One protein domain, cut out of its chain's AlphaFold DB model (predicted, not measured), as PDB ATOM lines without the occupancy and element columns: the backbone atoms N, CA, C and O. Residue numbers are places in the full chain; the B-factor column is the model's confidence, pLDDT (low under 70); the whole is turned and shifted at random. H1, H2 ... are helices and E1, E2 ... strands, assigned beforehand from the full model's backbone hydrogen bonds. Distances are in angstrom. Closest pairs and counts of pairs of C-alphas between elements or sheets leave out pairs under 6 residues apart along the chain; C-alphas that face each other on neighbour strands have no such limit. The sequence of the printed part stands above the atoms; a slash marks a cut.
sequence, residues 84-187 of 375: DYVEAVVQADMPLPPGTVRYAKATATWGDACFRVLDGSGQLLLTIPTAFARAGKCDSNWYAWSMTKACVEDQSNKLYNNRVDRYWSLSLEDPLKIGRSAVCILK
ATOM      1  N   ASP A  84      24.221 -21.822  11.300       43.88
ATOM      2  CA  ASP A  84      25.206 -22.628  12.023       43.88
ATOM      3  C   ASP A  84      24.574 -23.719  12.914       43.88
ATOM      4  O   ASP A  84      25.206 -24.736  13.188       43.88
ATOM      5  N   TYR A  85      23.303 -23.577  13.320       43.50
ATOM      6  CA  TYR A  85      22.636 -24.573  14.178       43.50
ATOM      7  C   TYR A  85      22.180 -25.821  13.407       43.50
ATOM      8  O   TYR A  85      22.115 -26.918  13.960       43.50
ATOM      9  N   VAL A  86      21.883 -25.681  12.110       51.28
ATOM     10  CA  VAL A  86      21.425 -26.805  11.278       51.28
ATOM     11  C   VAL A  86      22.584 -27.737  10.929       51.28
ATOM     12  O   VAL A  86      22.380 -28.944  10.885       51.28
ATOM     13  N   GLU A  87      23.808 -27.230  10.746       48.59
ATOM     14  CA  GLU A  87      24.972 -28.093  10.477       48.59
ATOM     15  C   GLU A  87      25.348 -28.975  11.682       48.59
ATOM     16  O   GLU A  87      25.740 -30.125  11.484       48.59
ATOM     17  N   ALA A  88      25.148 -28.502  12.919       46.12
ATOM     18  CA  ALA A  88      25.470 -29.260  14.133       46.12
ATOM     19  C   ALA A  88      24.492 -30.421  14.426       46.12
ATOM     20  O   ALA A  88      24.893 -31.442  14.979       46.12
ATOM     21  N   VAL A  89      23.219 -30.314  14.024       50.47
ATOM     22  CA  VAL A  89      22.193 -31.362  14.253       50.47
ATOM     23  C   VAL A  89      22.286 -32.502  13.229       50.47
ATOM     24  O   VAL A  89      21.748 -33.588  13.414       50.47
ATOM     25  N   VAL A  90      23.021 -32.289  12.141       53.50
ATOM     26  CA  VAL A  90      23.147 -33.240  11.034       53.50
ATOM     27  C   VAL A  90      24.141 -34.386  11.338       53.50
ATOM     28  O   VAL A  90      24.254 -35.345  10.564       53.50
ATOM     29  N   GLN A  91      24.834 -34.325  12.478       47.09
ATOM     30  CA  GLN A  91      25.866 -35.272  12.900       47.09
ATOM     31  C   GLN A  91      25.369 -36.276  13.948       47.09
ATOM     32  O   GLN A  91      25.707 -36.200  15.121       47.09
ATOM     33  N   ALA A  92      24.618 -37.268  13.486       52.88
ATOM     34  CA  ALA A  92      24.784 -38.668  13.875       52.88
ATOM     35  C   ALA A  92      23.877 -39.489  12.957       52.88
ATOM     36  O   ALA A  92      22.666 -39.276  12.930       52.88
ATOM     37  N   ASP A  93      24.451 -40.414  12.185       64.69
ATOM     38  CA  ASP A  93      23.679 -41.523  11.621       64.69
ATOM     39  C   ASP A  93      22.960 -42.172  12.812       64.69
ATOM     40  O   ASP A  93      23.605 -42.832  13.632       64.69
ATOM     41  N   MET A  94      21.654 -41.925  12.959       69.62
ATOM     42  CA  MET A  94      20.855 -42.586  13.988       69.62
ATOM     43  C   MET A  94      21.131 -44.090  13.890       69.62
ATOM     44  O   MET A  94      21.163 -44.618  12.769       69.62
ATOM     45  N   PRO A  95      21.383 -44.778  15.017       79.56
ATOM     46  CA  PRO A  95      21.678 -46.199  14.984       79.56
ATOM     47  C   PRO A  95      20.535 -46.915  14.264       79.56
ATOM     48  O   PRO A  95      19.380 -46.851  14.683       79.56
ATOM     49  N   LEU A  96      20.862 -47.537  13.130       84.94
ATOM     50  CA  LEU A  96      19.889 -48.282  12.343       84.94
ATOM     51  C   LEU A  96      19.455 -49.523  13.137       84.94
ATOM     52  O   LEU A  96      20.291 -50.105  13.839       84.94
ATOM     53  N   PRO A  97      18.190 -49.959  13.019       84.19
ATOM     54  CA  PRO A  97      17.732 -51.186  13.655       84.19
ATOM     55  C   PRO A  97      18.628 -52.388  13.295       84.19
ATOM     56  O   PRO A  97      19.123 -52.461  12.159       84.19
ATOM     57  N   PRO A  98      18.833 -53.352  14.212       84.19
ATOM     58  CA  PRO A  98      19.534 -54.596  13.904       84.19
ATOM     59  C   PRO A  98      18.950 -55.285  12.660       84.19
ATOM     60  O   PRO A  98      17.738 -55.291  12.466       84.19
ATOM     61  N   GLY A  99      19.809 -55.854  11.810       83.62
ATOM     62  CA  GLY A  99      19.393 -56.504  10.558       83.62
ATOM     63  C   GLY A  99      19.204 -55.557   9.365       83.62
ATOM     64  O   GLY A  99      18.925 -56.018   8.259       83.62
ATOM     65  N   THR A 100      19.400 -54.248   9.545       88.31
ATOM     66  CA  THR A 100      19.384 -53.292   8.431       88.31
ATOM     67  C   THR A 100      20.564 -53.524   7.483       88.31
ATOM     68  O   THR A 100      21.726 -53.486   7.891       88.31
ATOM     69  N   VAL A 101      20.277 -53.690   6.190       90.38
ATOM     70  CA  VAL A 101      21.288 -53.781   5.131       90.38
ATOM     71  C   VAL A 101      21.655 -52.371   4.676       90.38
ATOM     72  O   VAL A 101      20.774 -51.570   4.370       90.38
ATOM     73  N   ARG A 102      22.952 -52.053   4.618       91.88
ATOM     74  CA  ARG A 102      23.460 -50.778   4.084       91.88
ATOM     75  C   ARG A 102      23.824 -50.916   2.609       91.88
ATOM     76  O   ARG A 102      24.398 -51.921   2.194       91.88
ATOM     77  N   TYR A 103      23.544 -49.870   1.843       92.81
ATOM     78  CA  TYR A 103      23.837 -49.791   0.415       92.81
ATOM     79  C   TYR A 103      24.776 -48.621   0.122       92.81
ATOM     80  O   TYR A 103      24.822 -47.633   0.861       92.81
ATOM     81  N   ALA A 104      25.524 -48.727  -0.977       93.62
ATOM     82  CA  ALA A 104      26.286 -47.601  -1.497       93.62
ATOM     83  C   ALA A 104      25.321 -46.471  -1.889       93.62
ATOM     84  O   ALA A 104      24.339 -46.699  -2.596       93.62
ATOM     85  N   LYS A 105      25.594 -45.250  -1.420       95.31
ATOM     86  CA  LYS A 105      24.777 -44.073  -1.737       95.31
ATOM     87  C   LYS A 105      25.226 -43.439  -3.049       95.31
ATOM     88  O   LYS A 105      26.417 -43.409  -3.347       95.31
ATOM     89  N   ALA A 106      24.294 -42.821  -3.772       96.31
ATOM     90  CA  ALA A 106      24.609 -42.041  -4.972       96.31
ATOM     91  C   ALA A 106      25.581 -40.880  -4.683       96.31
ATOM     92  O   ALA A 106      26.323 -40.468  -5.567       96.31
ATOM     93  N   THR A 107      25.637 -40.375  -3.444       94.88
ATOM     94  CA  THR A 107      26.610 -39.343  -3.033       94.88
ATOM     95  C   THR A 107      28.058 -39.807  -3.169       94.88
ATOM     96  O   THR A 107      28.927 -38.987  -3.427       94.88
ATOM     97  N   ALA A 108      28.328 -41.113  -3.061       94.81
ATOM     98  CA  ALA A 108      29.676 -41.651  -3.235       94.81
ATOM     99  C   ALA A 108      30.188 -41.531  -4.681       94.81
ATOM    100  O   ALA A 108      31.394 -41.561  -4.903       94.81
ATOM    101  N   THR A 109      29.285 -41.402  -5.660       94.69
ATOM    102  CA  THR A 109      29.628 -41.426  -7.092       94.69
ATOM    103  C   THR A 109      29.331 -40.105  -7.798       94.69
ATOM    104  O   THR A 109      30.073 -39.705  -8.689       94.69
ATOM    105  N   TRP A 110      28.291 -39.388  -7.367       95.12
ATOM    106  CA  TRP A 110      27.882 -38.093  -7.920       95.12
ATOM    107  C   TRP A 110      28.393 -36.888  -7.108       95.12
ATOM    108  O   TRP A 110      28.118 -35.746  -7.469       95.12
ATOM    109  N   GLY A 111      29.143 -37.122  -6.028       89.56
ATOM    110  CA  GLY A 111      29.793 -36.089  -5.221       89.56
ATOM    111  C   GLY A 111      29.020 -35.654  -3.970       89.56
ATOM    112  O   GLY A 111      27.866 -36.027  -3.741       89.56
ATOM    113  N   ASP A 112      29.687 -34.828  -3.161       82.06
ATOM    114  CA  ASP A 112      29.298 -34.574  -1.766       82.06
ATOM    115  C   ASP A 112      28.208 -33.508  -1.587       82.06
ATOM    116  O   ASP A 112      27.483 -33.506  -0.591       82.06
ATOM    117  N   ALA A 113      28.070 -32.582  -2.542       91.75
ATOM    118  CA  ALA A 113      27.067 -31.524  -2.459       91.75
ATOM    119  C   ALA A 113      25.657 -32.117  -2.604       91.75
ATOM    120  O   ALA A 113      25.250 -32.526  -3.698       91.75
ATOM    121  N   CYS A 114      24.894 -32.128  -1.512       92.94
ATOM    122  CA  CYS A 114      23.619 -32.828  -1.445       92.94
ATOM    123  C   CYS A 114      22.471 -31.982  -0.880       92.94
ATOM    124  O   CYS A 114      22.649 -31.033  -0.112       92.94
ATOM    125  N   PHE A 115      21.264 -32.375  -1.276       92.75
ATOM    126  CA  PHE A 115      20.005 -31.941  -0.695       92.75
ATOM    127  C   PHE A 115      19.499 -33.042   0.238       92.75
ATOM    128  O   PHE A 115      19.351 -34.197  -0.170       92.75
ATOM    129  N   ARG A 116      19.257 -32.699   1.500       92.56
ATOM    130  CA  ARG A 116      18.860 -33.637   2.552       92.56
ATOM    131  C   ARG A 116      17.429 -33.358   2.967       92.56
ATOM    132  O   ARG A 116      17.044 -32.206   3.166       92.56
ATOM    133  N   VAL A 117      16.658 -34.425   3.129       91.69
ATOM    134  CA  VAL A 117      15.291 -34.340   3.640       91.69
ATOM    135  C   VAL A 117      15.272 -34.973   5.019       91.69
ATOM    136  O   VAL A 117      15.530 -36.168   5.157       91.69
ATOM    137  N   LEU A 118      15.010 -34.146   6.025       90.25
ATOM    138  CA  LEU A 118      14.740 -34.567   7.393       90.25
ATOM    139  C   LEU A 118      13.234 -34.511   7.632       90.25
ATOM    140  O   LEU A 118      12.529 -33.775   6.943       90.25
ATOM    141  N   ASP A 119      12.733 -35.223   8.628       88.00
ATOM    142  CA  ASP A 119      11.398 -34.961   9.153       88.00
ATOM    143  C   ASP A 119      11.397 -34.040  10.379       88.00
ATOM    144  O   ASP A 119      12.440 -33.570  10.834       88.00
ATOM    145  N   GLY A 120      10.204 -33.757  10.912       83.19
ATOM    146  CA  GLY A 120      10.023 -32.928  12.105       83.19
ATOM    147  C   GLY A 120      10.684 -33.470  13.379       83.19
ATOM    148  O   GLY A 120      10.893 -32.690  14.304       83.19
ATOM    149  N   SER A 121      11.039 -34.758  13.423       85.44
ATOM    150  CA  SER A 121      11.788 -35.373  14.529       85.44
ATOM    151  C   SER A 121      13.310 -35.265  14.353       85.44
ATOM    152  O   SER A 121      14.062 -35.590  15.269       85.44
ATOM    153  N   GLY A 122      13.774 -34.802  13.187       86.19
ATOM    154  CA  GLY A 122      15.185 -34.774  12.805       86.19
ATOM    155  C   GLY A 122      15.668 -36.057  12.118       86.19
ATOM    156  O   GLY A 122      16.847 -36.152  11.780       86.19
ATOM    157  N   GLN A 123      14.790 -37.033  11.863       89.19
ATOM    158  CA  GLN A 123      15.150 -38.266  11.166       89.19
ATOM    159  C   GLN A 123      15.511 -37.968   9.708       89.19
ATOM    160  O   GLN A 123      14.740 -37.345   8.979       89.19
ATOM    161  N   LEU A 124      16.665 -38.463   9.252       91.81
ATOM    162  CA  LEU A 124      17.056 -38.388   7.845       91.81
ATOM    163  C   LEU A 124      16.256 -39.385   7.003       91.81
ATOM    164  O   LEU A 124      16.427 -40.593   7.139       91.81
ATOM    165  N   LEU A 125      15.441 -38.865   6.086       92.94
ATOM    166  CA  LEU A 125      14.612 -39.675   5.194       92.94
ATOM    167  C   LEU A 125      15.379 -40.088   3.934       92.94
ATOM    168  O   LEU A 125      15.348 -41.250   3.531       92.94
ATOM    169  N   LEU A 126      16.078 -39.137   3.302       95.56
ATOM    170  CA  LEU A 126      16.909 -39.390   2.124       95.56
ATOM    171  C   LEU A 126      17.942 -38.284   1.877       95.56
ATOM    172  O   LEU A 126      17.882 -37.193   2.450       95.56
ATOM    173  N   THR A 127      18.899 -38.571   0.996       95.25
ATOM    174  CA  THR A 127      19.916 -37.627   0.515       95.25
ATOM    175  C   THR A 127      20.022 -37.695  -1.008       95.25
ATOM    176  O   THR A 127      20.257 -38.765  -1.562       95.25
ATOM    177  N   ILE A 128      19.872 -36.554  -1.685       96.12
ATOM    178  CA  ILE A 128      19.940 -36.436  -3.150       96.12
ATOM    179  C   ILE A 128      21.216 -35.676  -3.528       96.12
ATOM    180  O   ILE A 128      21.349 -34.510  -3.145       96.12
ATOM    181  N   PRO A 129      22.149 -36.269  -4.290       96.06
ATOM    182  CA  PRO A 129      23.282 -35.526  -4.829       96.06
ATOM    183  C   PRO A 129      22.790 -34.448  -5.803       96.06
ATOM    184  O   PRO A 129      22.027 -34.722  -6.731       96.06
ATOM    185  N   THR A 130      23.231 -33.206  -5.622       94.31
ATOM    186  CA  THR A 130      22.787 -32.092  -6.480       94.31
ATOM    187  C   THR A 130      23.301 -32.227  -7.915       94.31
ATOM    188  O   THR A 130      22.594 -31.865  -8.855       94.31
ATOM    189  N   ALA A 131      24.495 -32.803  -8.102       95.06
ATOM    190  CA  ALA A 131      25.042 -33.099  -9.425       95.06
ATOM    191  C   ALA A 131      24.195 -34.141 -10.173       95.06
ATOM    192  O   ALA A 131      23.879 -33.920 -11.340       95.06
ATOM    193  N   PHE A 132      23.755 -35.202  -9.481       96.81
ATOM    194  CA  PHE A 132      22.792 -36.168 -10.015       96.81
ATOM    195  C   PHE A 132      21.518 -35.443 -10.471       96.81
ATOM    196  O   PHE A 132      21.122 -35.549 -11.624       96.81
ATOM    197  N   ALA A 133      20.894 -34.631  -9.610       96.69
ATOM    198  CA  ALA A 133      19.615 -34.004  -9.954       96.69
ATOM    199  C   ALA A 133      19.722 -33.072 -11.177       96.69
ATOM    200  O   ALA A 133      18.831 -33.037 -12.030       96.69
ATOM    201  N   ARG A 134      20.833 -32.341 -11.308       95.38
ATOM    202  CA  ARG A 134      21.083 -31.461 -12.459       95.38
ATOM    203  C   ARG A 134      21.345 -32.222 -13.740       95.38
ATOM    204  O   ARG A 134      20.695 -31.941 -14.746       95.38
ATOM    205  N   ALA A 135      22.275 -33.173 -13.704       96.62
ATOM    206  CA  ALA A 135      22.599 -33.990 -14.864       96.62
ATOM    207  C   ALA A 135      21.367 -34.798 -15.313       96.62
ATOM    208  O   ALA A 135      21.055 -34.837 -16.501       96.62
ATOM    209  N   GLY A 136      20.577 -35.296 -14.359       97.44
ATOM    210  CA  GLY A 136      19.279 -35.940 -14.551       97.44
ATOM    211  C   GLY A 136      18.116 -34.999 -14.883       97.44
ATOM    212  O   GLY A 136      16.980 -35.448 -14.939       97.44
ATOM    213  N   LYS A 137      18.338 -33.696 -15.106       97.00
ATOM    214  CA  LYS A 137      17.293 -32.716 -15.486       97.00
ATOM    215  C   LYS A 137      16.076 -32.676 -14.545       97.00
ATOM    216  O   LYS A 137      14.970 -32.336 -14.988       97.00
ATOM    217  N   CYS A 138      16.295 -32.975 -13.268       95.69
ATOM    218  CA  CYS A 138      15.305 -33.041 -12.197       95.69
ATOM    219  C   CYS A 138      15.682 -32.164 -10.982       95.69
ATOM    220  O   CYS A 138      15.247 -32.424  -9.863       95.69
ATOM    221  N   ASP A 139      16.447 -31.088 -11.202       95.06
ATOM    222  CA  ASP A 139      16.817 -30.087 -10.188       95.06
ATOM    223  C   ASP A 139      15.605 -29.227  -9.774       95.06
ATOM    224  O   ASP A 139      15.450 -28.086 -10.201       95.06
ATOM    225  N   SER A 140      14.690 -29.816  -8.999       93.81
ATOM    226  CA  SER A 140      13.499 -29.150  -8.462       93.81
ATOM    227  C   SER A 140      13.093 -29.726  -7.111       93.81
ATOM    228  O   SER A 140      13.234 -30.926  -6.858       93.81
ATOM    229  N   ASN A 141      12.498 -28.894  -6.261       91.75
ATOM    230  CA  ASN A 141      11.925 -29.345  -4.993       91.75
ATOM    231  C   ASN A 141      10.782 -30.359  -5.195       91.75
ATOM    232  O   ASN A 141      10.609 -31.252  -4.366       91.75
ATOM    233  N   TRP A 142      10.055 -30.293  -6.316       91.81
ATOM    234  CA  TRP A 142       9.072 -31.307  -6.719       91.81
ATOM    235  C   TRP A 142       9.679 -32.706  -6.849       91.81
ATOM    236  O   TRP A 142       9.087 -33.701  -6.414       91.81
ATOM    237  N   TYR A 143      10.870 -32.792  -7.440       95.19
ATOM    238  CA  TYR A 143      11.586 -34.052  -7.557       95.19
ATOM    239  C   TYR A 143      11.964 -34.584  -6.172       95.19
ATOM    240  O   TYR A 143      11.607 -35.716  -5.850       95.19
ATOM    241  N   ALA A 144      12.572 -33.759  -5.311       94.62
ATOM    242  CA  ALA A 144      12.920 -34.162  -3.945       94.62
ATOM    243  C   ALA A 144      11.706 -34.632  -3.127       94.62
ATOM    244  O   ALA A 144      11.770 -35.660  -2.449       94.62
ATOM    245  N   TRP A 145      10.579 -33.932  -3.246       91.75
ATOM    246  CA  TRP A 145       9.305 -34.343  -2.660       91.75
ATOM    247  C   TRP A 145       8.856 -35.721  -3.166       91.75
ATOM    248  O   TRP A 145       8.499 -36.601  -2.383       91.75
ATOM    249  N   SER A 146       8.918 -35.939  -4.481       93.00
ATOM    250  CA  SER A 146       8.545 -37.212  -5.103       93.00
ATOM    251  C   SER A 146       9.435 -38.366  -4.635       93.00
ATOM    252  O   SER A 146       8.921 -39.440  -4.342       93.00
ATOM    253  N   MET A 147      10.745 -38.136  -4.493       95.94
ATOM    254  CA  MET A 147      11.672 -39.132  -3.942       95.94
ATOM    255  C   MET A 147      11.389 -39.407  -2.465       95.94
ATOM    256  O   MET A 147      11.511 -40.538  -2.014       95.94
ATOM    257  N   THR A 148      10.970 -38.388  -1.709       94.06
ATOM    258  CA  THR A 148      10.639 -38.545  -0.285       94.06
ATOM    259  C   THR A 148       9.467 -39.500  -0.121       94.06
ATOM    260  O   THR A 148       9.560 -40.436   0.665       94.06
ATOM    261  N   LYS A 149       8.421 -39.346  -0.944       92.19
ATOM    262  CA  LYS A 149       7.274 -40.268  -0.979       92.19
ATOM    263  C   LYS A 149       7.655 -41.708  -1.336       92.19
ATOM    264  O   LYS A 149       6.979 -42.625  -0.896       92.19
ATOM    265  N   ALA A 150       8.725 -41.916  -2.103       93.81
ATOM    266  CA  ALA A 150       9.229 -43.259  -2.390       93.81
ATOM    267  C   ALA A 150       9.862 -43.934  -1.156       93.81
ATOM    268  O   ALA A 150       9.931 -45.157  -1.101       93.81
ATOM    269  N   CYS A 151      10.324 -43.152  -0.176       95.12
ATOM    270  CA  CYS A 151      11.067 -43.643   0.988       95.12
ATOM    271  C   CYS A 151      10.238 -43.774   2.271       95.12
ATOM    272  O   CYS A 151      10.731 -44.392   3.216       95.12
ATOM    273  N   VAL A 152       9.034 -43.197   2.342       92.88
ATOM    274  CA  VAL A 152       8.204 -43.150   3.562       92.88
ATOM    275  C   VAL A 152       6.836 -43.782   3.336       92.88
ATOM    276  O   VAL A 152       6.273 -43.689   2.246       92.88
ATOM    277  N   GLU A 153       6.295 -44.429   4.363       89.50
ATOM    278  CA  GLU A 153       4.940 -44.974   4.335       89.50
ATOM    279  C   GLU A 153       3.901 -43.861   4.465       89.50
ATOM    280  O   GLU A 153       3.984 -43.002   5.348       89.50
ATOM    281  N   ASP A 154       2.868 -43.906   3.626       75.50
ATOM    282  CA  ASP A 154       1.728 -43.003   3.756       75.50
ATOM    283  C   ASP A 154       0.646 -43.624   4.643       75.50
ATOM    284  O   ASP A 154      -0.382 -44.106   4.178       75.50
ATOM    285  N   GLN A 155       0.865 -43.612   5.956       63.16
ATOM    286  CA  GLN A 155      -0.053 -44.251   6.909       63.16
ATOM    287  C   GLN A 155      -1.410 -43.544   7.055       63.16
ATOM    288  O   GLN A 155      -2.233 -43.932   7.878       63.16
ATOM    289  N   SER A 156      -1.646 -42.434   6.345       54.69
ATOM    290  CA  SER A 156      -2.798 -41.570   6.649       54.69
ATOM    291  C   SER A 156      -3.207 -40.599   5.541       54.69
ATOM    292  O   SER A 156      -3.906 -39.621   5.821       54.69
ATOM    293  N   ASN A 157      -2.780 -40.816   4.292       53.28
ATOM    294  CA  ASN A 157      -2.952 -39.833   3.213       53.28
ATOM    295  C   ASN A 157      -2.386 -38.442   3.600       53.28
ATOM    296  O   ASN A 157      -2.820 -37.396   3.095       53.28
ATOM    297  N   LYS A 158      -1.446 -38.394   4.559       53.72
ATOM    298  CA  LYS A 158      -0.948 -37.143   5.164       53.72
ATOM    299  C   LYS A 158      -0.100 -36.363   4.169       53.72
ATOM    300  O   LYS A 158      -0.135 -35.133   4.189       53.72
ATOM    301  N   LEU A 159       0.584 -37.076   3.274       53.88
ATOM    302  CA  LEU A 159       1.388 -36.503   2.196       53.88
ATOM    303  C   LEU A 159       0.555 -36.232   0.932       53.88
ATOM    304  O   LEU A 159       0.917 -35.372   0.135       53.88
ATOM    305  N   TYR A 160      -0.568 -36.932   0.746       46.12
ATOM    306  CA  TYR A 160      -1.381 -36.861  -0.474       46.12
ATOM    307  C   TYR A 160      -2.406 -35.724  -0.514       46.12
ATOM    308  O   TYR A 160      -2.901 -35.374  -1.586       46.12
ATOM    309  N   ASN A 161      -2.721 -35.098   0.620       43.66
ATOM    310  CA  ASN A 161      -3.561 -33.908   0.587       43.66
ATOM    311  C   ASN A 161      -2.802 -32.770  -0.109       43.66
ATOM    312  O   ASN A 161      -1.729 -32.394   0.354       43.66
ATOM    313  N   ASN A 162      -3.395 -32.216  -1.178       41.88
ATOM    314  CA  ASN A 162      -2.944 -31.147  -2.098       41.88
ATOM    315  C   ASN A 162      -2.490 -29.811  -1.455       41.88
ATOM    316  O   ASN A 162      -2.565 -28.750  -2.065       41.88
ATOM    317  N   ARG A 163      -2.046 -29.825  -0.203       48.62
ATOM    318  CA  ARG A 163      -1.464 -28.713   0.540       48.62
ATOM    319  C   ARG A 163      -0.004 -29.021   0.827       48.62
ATOM    320  O   ARG A 163       0.408 -29.048   1.987       48.62
ATOM    321  N   VAL A 164       0.762 -29.247  -0.238       53.56
ATOM    322  CA  VAL A 164       2.222 -29.359  -0.142       53.56
ATOM    323  C   VAL A 164       2.795 -28.133   0.588       53.56
ATOM    324  O   VAL A 164       3.651 -28.287   1.451       53.56
ATOM    325  N   ASP A 165       2.175 -26.963   0.401       52.00
ATOM    326  CA  ASP A 165       2.487 -25.691   1.072       52.00
ATOM    327  C   ASP A 165       2.448 -25.719   2.613       52.00
ATOM    328  O   ASP A 165       2.997 -24.829   3.256       52.00
ATOM    329  N   ARG A 166       1.780 -26.699   3.251       52.41
ATOM    330  CA  ARG A 166       1.737 -26.787   4.728       52.41
ATOM    331  C   ARG A 166       2.858 -27.629   5.325       52.41
ATOM    332  O   ARG A 166       3.185 -27.439   6.496       52.41
ATOM    333  N   TYR A 167       3.409 -28.557   4.548       54.75
ATOM    334  CA  TYR A 167       4.360 -29.559   5.035       54.75
ATOM    335  C   TYR A 167       5.747 -29.428   4.408       54.75
ATOM    336  O   TYR A 167       6.722 -29.911   4.982       54.75
ATOM    337  N   TRP A 168       5.834 -28.726   3.277       65.75
ATOM    338  CA  TRP A 168       7.064 -28.380   2.585       65.75
ATOM    339  C   TRP A 168       7.291 -26.873   2.698       65.75
ATOM    340  O   TRP A 168       6.431 -26.075   2.335       65.75
ATOM    341  N   SER A 169       8.440 -26.461   3.227       67.88
ATOM    342  CA  SER A 169       8.751 -25.039   3.446       67.88
ATOM    343  C   SER A 169       9.261 -24.319   2.194       67.88
ATOM    344  O   SER A 169       9.593 -23.135   2.260       67.88
ATOM    345  N   LEU A 170       9.364 -25.024   1.066       77.62
ATOM    346  CA  LEU A 170       9.946 -24.528  -0.177       77.62
ATOM    347  C   LEU A 170       8.903 -24.539  -1.299       77.62
ATOM    348  O   LEU A 170       8.028 -25.399  -1.333       77.62
ATOM    349  N   SER A 171       9.026 -23.623  -2.259       84.50
ATOM    350  CA  SER A 171       8.261 -23.717  -3.505       84.50
ATOM    351  C   SER A 171       8.718 -24.953  -4.283       84.50
ATOM    352  O   SER A 171       9.917 -25.196  -4.431       84.50
ATOM    353  N   LEU A 172       7.770 -25.763  -4.762       85.50
ATOM    354  CA  LEU A 172       8.068 -27.019  -5.462       85.50
ATOM    355  C   LEU A 172       8.724 -26.814  -6.828       85.50
ATOM    356  O   LEU A 172       9.450 -27.692  -7.294       85.50
ATOM    357  N   GLU A 173       8.475 -25.666  -7.449       88.44
ATOM    358  CA  GLU A 173       9.051 -25.311  -8.746       88.44
ATOM    359  C   GLU A 173      10.444 -24.693  -8.618       88.44
ATOM    360  O   GLU A 173      11.176 -24.619  -9.604       88.44
ATOM    361  N   ASP A 174      10.835 -24.283  -7.409       89.38
ATOM    362  CA  ASP A 174      12.176 -23.764  -7.178       89.38
ATOM    363  C   ASP A 174      13.214 -24.886  -7.360       89.38
ATOM    364  O   ASP A 174      12.958 -26.048  -6.996       89.38
ATOM    365  N   PRO A 175      14.410 -24.549  -7.877       91.31
ATOM    366  CA  PRO A 175      15.512 -25.496  -7.959       91.31
ATOM    367  C   PRO A 175      15.941 -25.963  -6.564       91.31
ATOM    368  O   PRO A 175      15.706 -25.282  -5.556       91.31
ATOM    369  N   LEU A 176      16.614 -27.114  -6.496       89.69
ATOM    370  CA  LEU A 176      17.201 -27.575  -5.243       89.69
ATOM    371  C   LEU A 176      18.253 -26.556  -4.807       89.69
ATOM    372  O   LEU A 176      19.211 -26.253  -5.526       89.69
ATOM    373  N   LYS A 177      18.065 -25.996  -3.609       83.81
ATOM    374  CA  LYS A 177      18.980 -24.983  -3.078       83.81
ATOM    375  C   LYS A 177      20.394 -25.551  -2.975       83.81
ATOM    376  O   LYS A 177      20.602 -26.662  -2.494       83.81
ATOM    377  N   ILE A 178      21.362 -24.752  -3.415       66.88
ATOM    378  CA  ILE A 178      22.777 -25.118  -3.437       66.88
ATOM    379  C   ILE A 178      23.410 -24.725  -2.105       66.88
ATOM    380  O   ILE A 178      23.371 -23.564  -1.704       66.88
ATOM    381  N   GLY A 179      24.013 -25.696  -1.436       64.56
ATOM    382  CA  GLY A 179      24.820 -25.531  -0.234       64.56
ATOM    383  C   GLY A 179      25.498 -26.859   0.087       64.56
ATOM    384  O   GLY A 179      25.086 -27.891  -0.443       64.56
ATOM    385  N   ARG A 180      26.534 -26.861   0.938       60.06
ATOM    386  CA  ARG A 180      27.195 -28.116   1.357       60.06
ATOM    387  C   ARG A 180      26.203 -29.110   1.979       60.06
ATOM    388  O   ARG A 180      26.409 -30.313   1.873       60.06
ATOM    389  N   SER A 181      25.104 -28.626   2.557       62.44
ATOM    390  CA  SER A 181      23.936 -29.426   2.935       62.44
ATOM    391  C   SER A 181      22.697 -28.534   3.001       62.44
ATOM    392  O   SER A 181      22.443 -27.884   4.011       62.44
ATOM    393  N   ALA A 182      21.923 -28.462   1.917       73.69
ATOM    394  CA  ALA A 182      20.593 -27.861   2.004       73.69
ATOM    395  C   ALA A 182      19.655 -28.853   2.700       73.69
ATOM    396  O   ALA A 182      19.568 -30.008   2.286       73.69
ATOM    397  N   VAL A 183      18.978 -28.408   3.757       78.81
ATOM    398  CA  VAL A 183      18.073 -29.241   4.555       78.81
ATOM    399  C   VAL A 183      16.638 -28.775   4.350       78.81
ATOM    400  O   VAL A 183      16.331 -27.592   4.513       78.81
ATOM    401  N   CYS A 184      15.756 -29.711   4.019       80.56
ATOM    402  CA  CYS A 184      14.314 -29.514   4.069       80.56
ATOM    403  C   CYS A 184      13.729 -30.354   5.203       80.56
ATOM    404  O   CYS A 184      14.065 -31.529   5.327       80.56
ATOM    405  N   ILE A 185      12.861 -29.747   6.011       79.75
ATOM    406  CA  ILE A 185      12.163 -30.422   7.106       79.75
ATOM    407  C   ILE A 185      10.741 -30.715   6.646       79.75
ATOM    408  O   ILE A 185       9.941 -29.798   6.447       79.75
ATOM    409  N   LEU A 186      10.433 -32.000   6.506       79.88
ATOM    410  CA  LEU A 186       9.091 -32.499   6.282       79.88
ATOM    411  C   LEU A 186       8.296 -32.379   7.583       79.88
ATOM    412  O   LEU A 186       8.505 -33.136   8.533       79.88
ATOM    413  N   LYS A 187       7.377 -31.414   7.639       77.12
ATOM    414  CA  LYS A 187       6.490 -31.284   8.798       77.12
ATOM    415  C   LYS A 187       5.413 -32.366   8.726       77.12
ATOM    416  O   LYS A 187       4.808 -32.565   7.680       77.12
TER     417      LYS A 187
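Overview. This is residues 84 to 187 of the 375 residues of an uncharacterized protein of Tilletia controversa (dwarf bunt fungus) (UniProt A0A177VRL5). A small three-stranded sheet has the longest helix, H4, set slantwise over one face, and short H3 at the end of the sheet where E1 begins and E2 ends. Long loops join several of the parts, and residues 95 to 104 stick out from the body. The printed part has 104 residues, with five named helices and three named strands in the order H1, H2, E1, E2, H3, H4, H5, E3; the sheet runs E2, E1, E3 and is mixed. The class is mixed, helices and strands, with under half of the residues in named elements; the whole is compact, with a radius of gyration of the C-alphas of 13.9 A and spans of 33 by 33 by 28 A.

Along the chain. H1, residues 84 to 89, begins at C-alpha 84 (25.206, -22.628, 12.023). H2 is residues 107 to 110. E1, residues 114 to 119, is 16.3 A long, and E2, residues 124 to 129, 14.4 A. H3 is residues 130 to 135; H4, residues 141 to 151, is 15.5 A long. H5 is residues 164 to 167, and E3, residues 181 to 186, 15.5 A long, ends at C-alpha 186 (9.091, -32.499, 6.282).

Arrangement. E1 and E2 form an antiparallel hairpin, with N 115 and O 128 2.8 A apart. E1 and E3 are parallel, with N 118 and O 184 2.9 A apart. H3 and H4 are on one face of the sheet, two layers. H4 lies over E2 and E1 at a height over the sheet of 8.8 A; its closest C-alphas to E2 are those of Thr 148 and Leu 126, 6.8 A apart. H1, H2 and H5 only graze the sheet. Every O i to N i+4 pair is within hydrogen-bond range in H3 and H4; in H1 0 of 2 are, and 0 of 3 O i to N i+3 pairs; H2 and H5 are too short for an O i to N i+4 pair.

Size, cuts and confidence. The C-alphas farthest apart, those of Pro 98 and Glu 173, are 38.5 A apart. The printed part has no cut; the links H1 to H2, H4 to H5 and H5 to E3 are long. The pLDDT is under 70 in residues 84 to 94, 155 to 169 and 178 to 181.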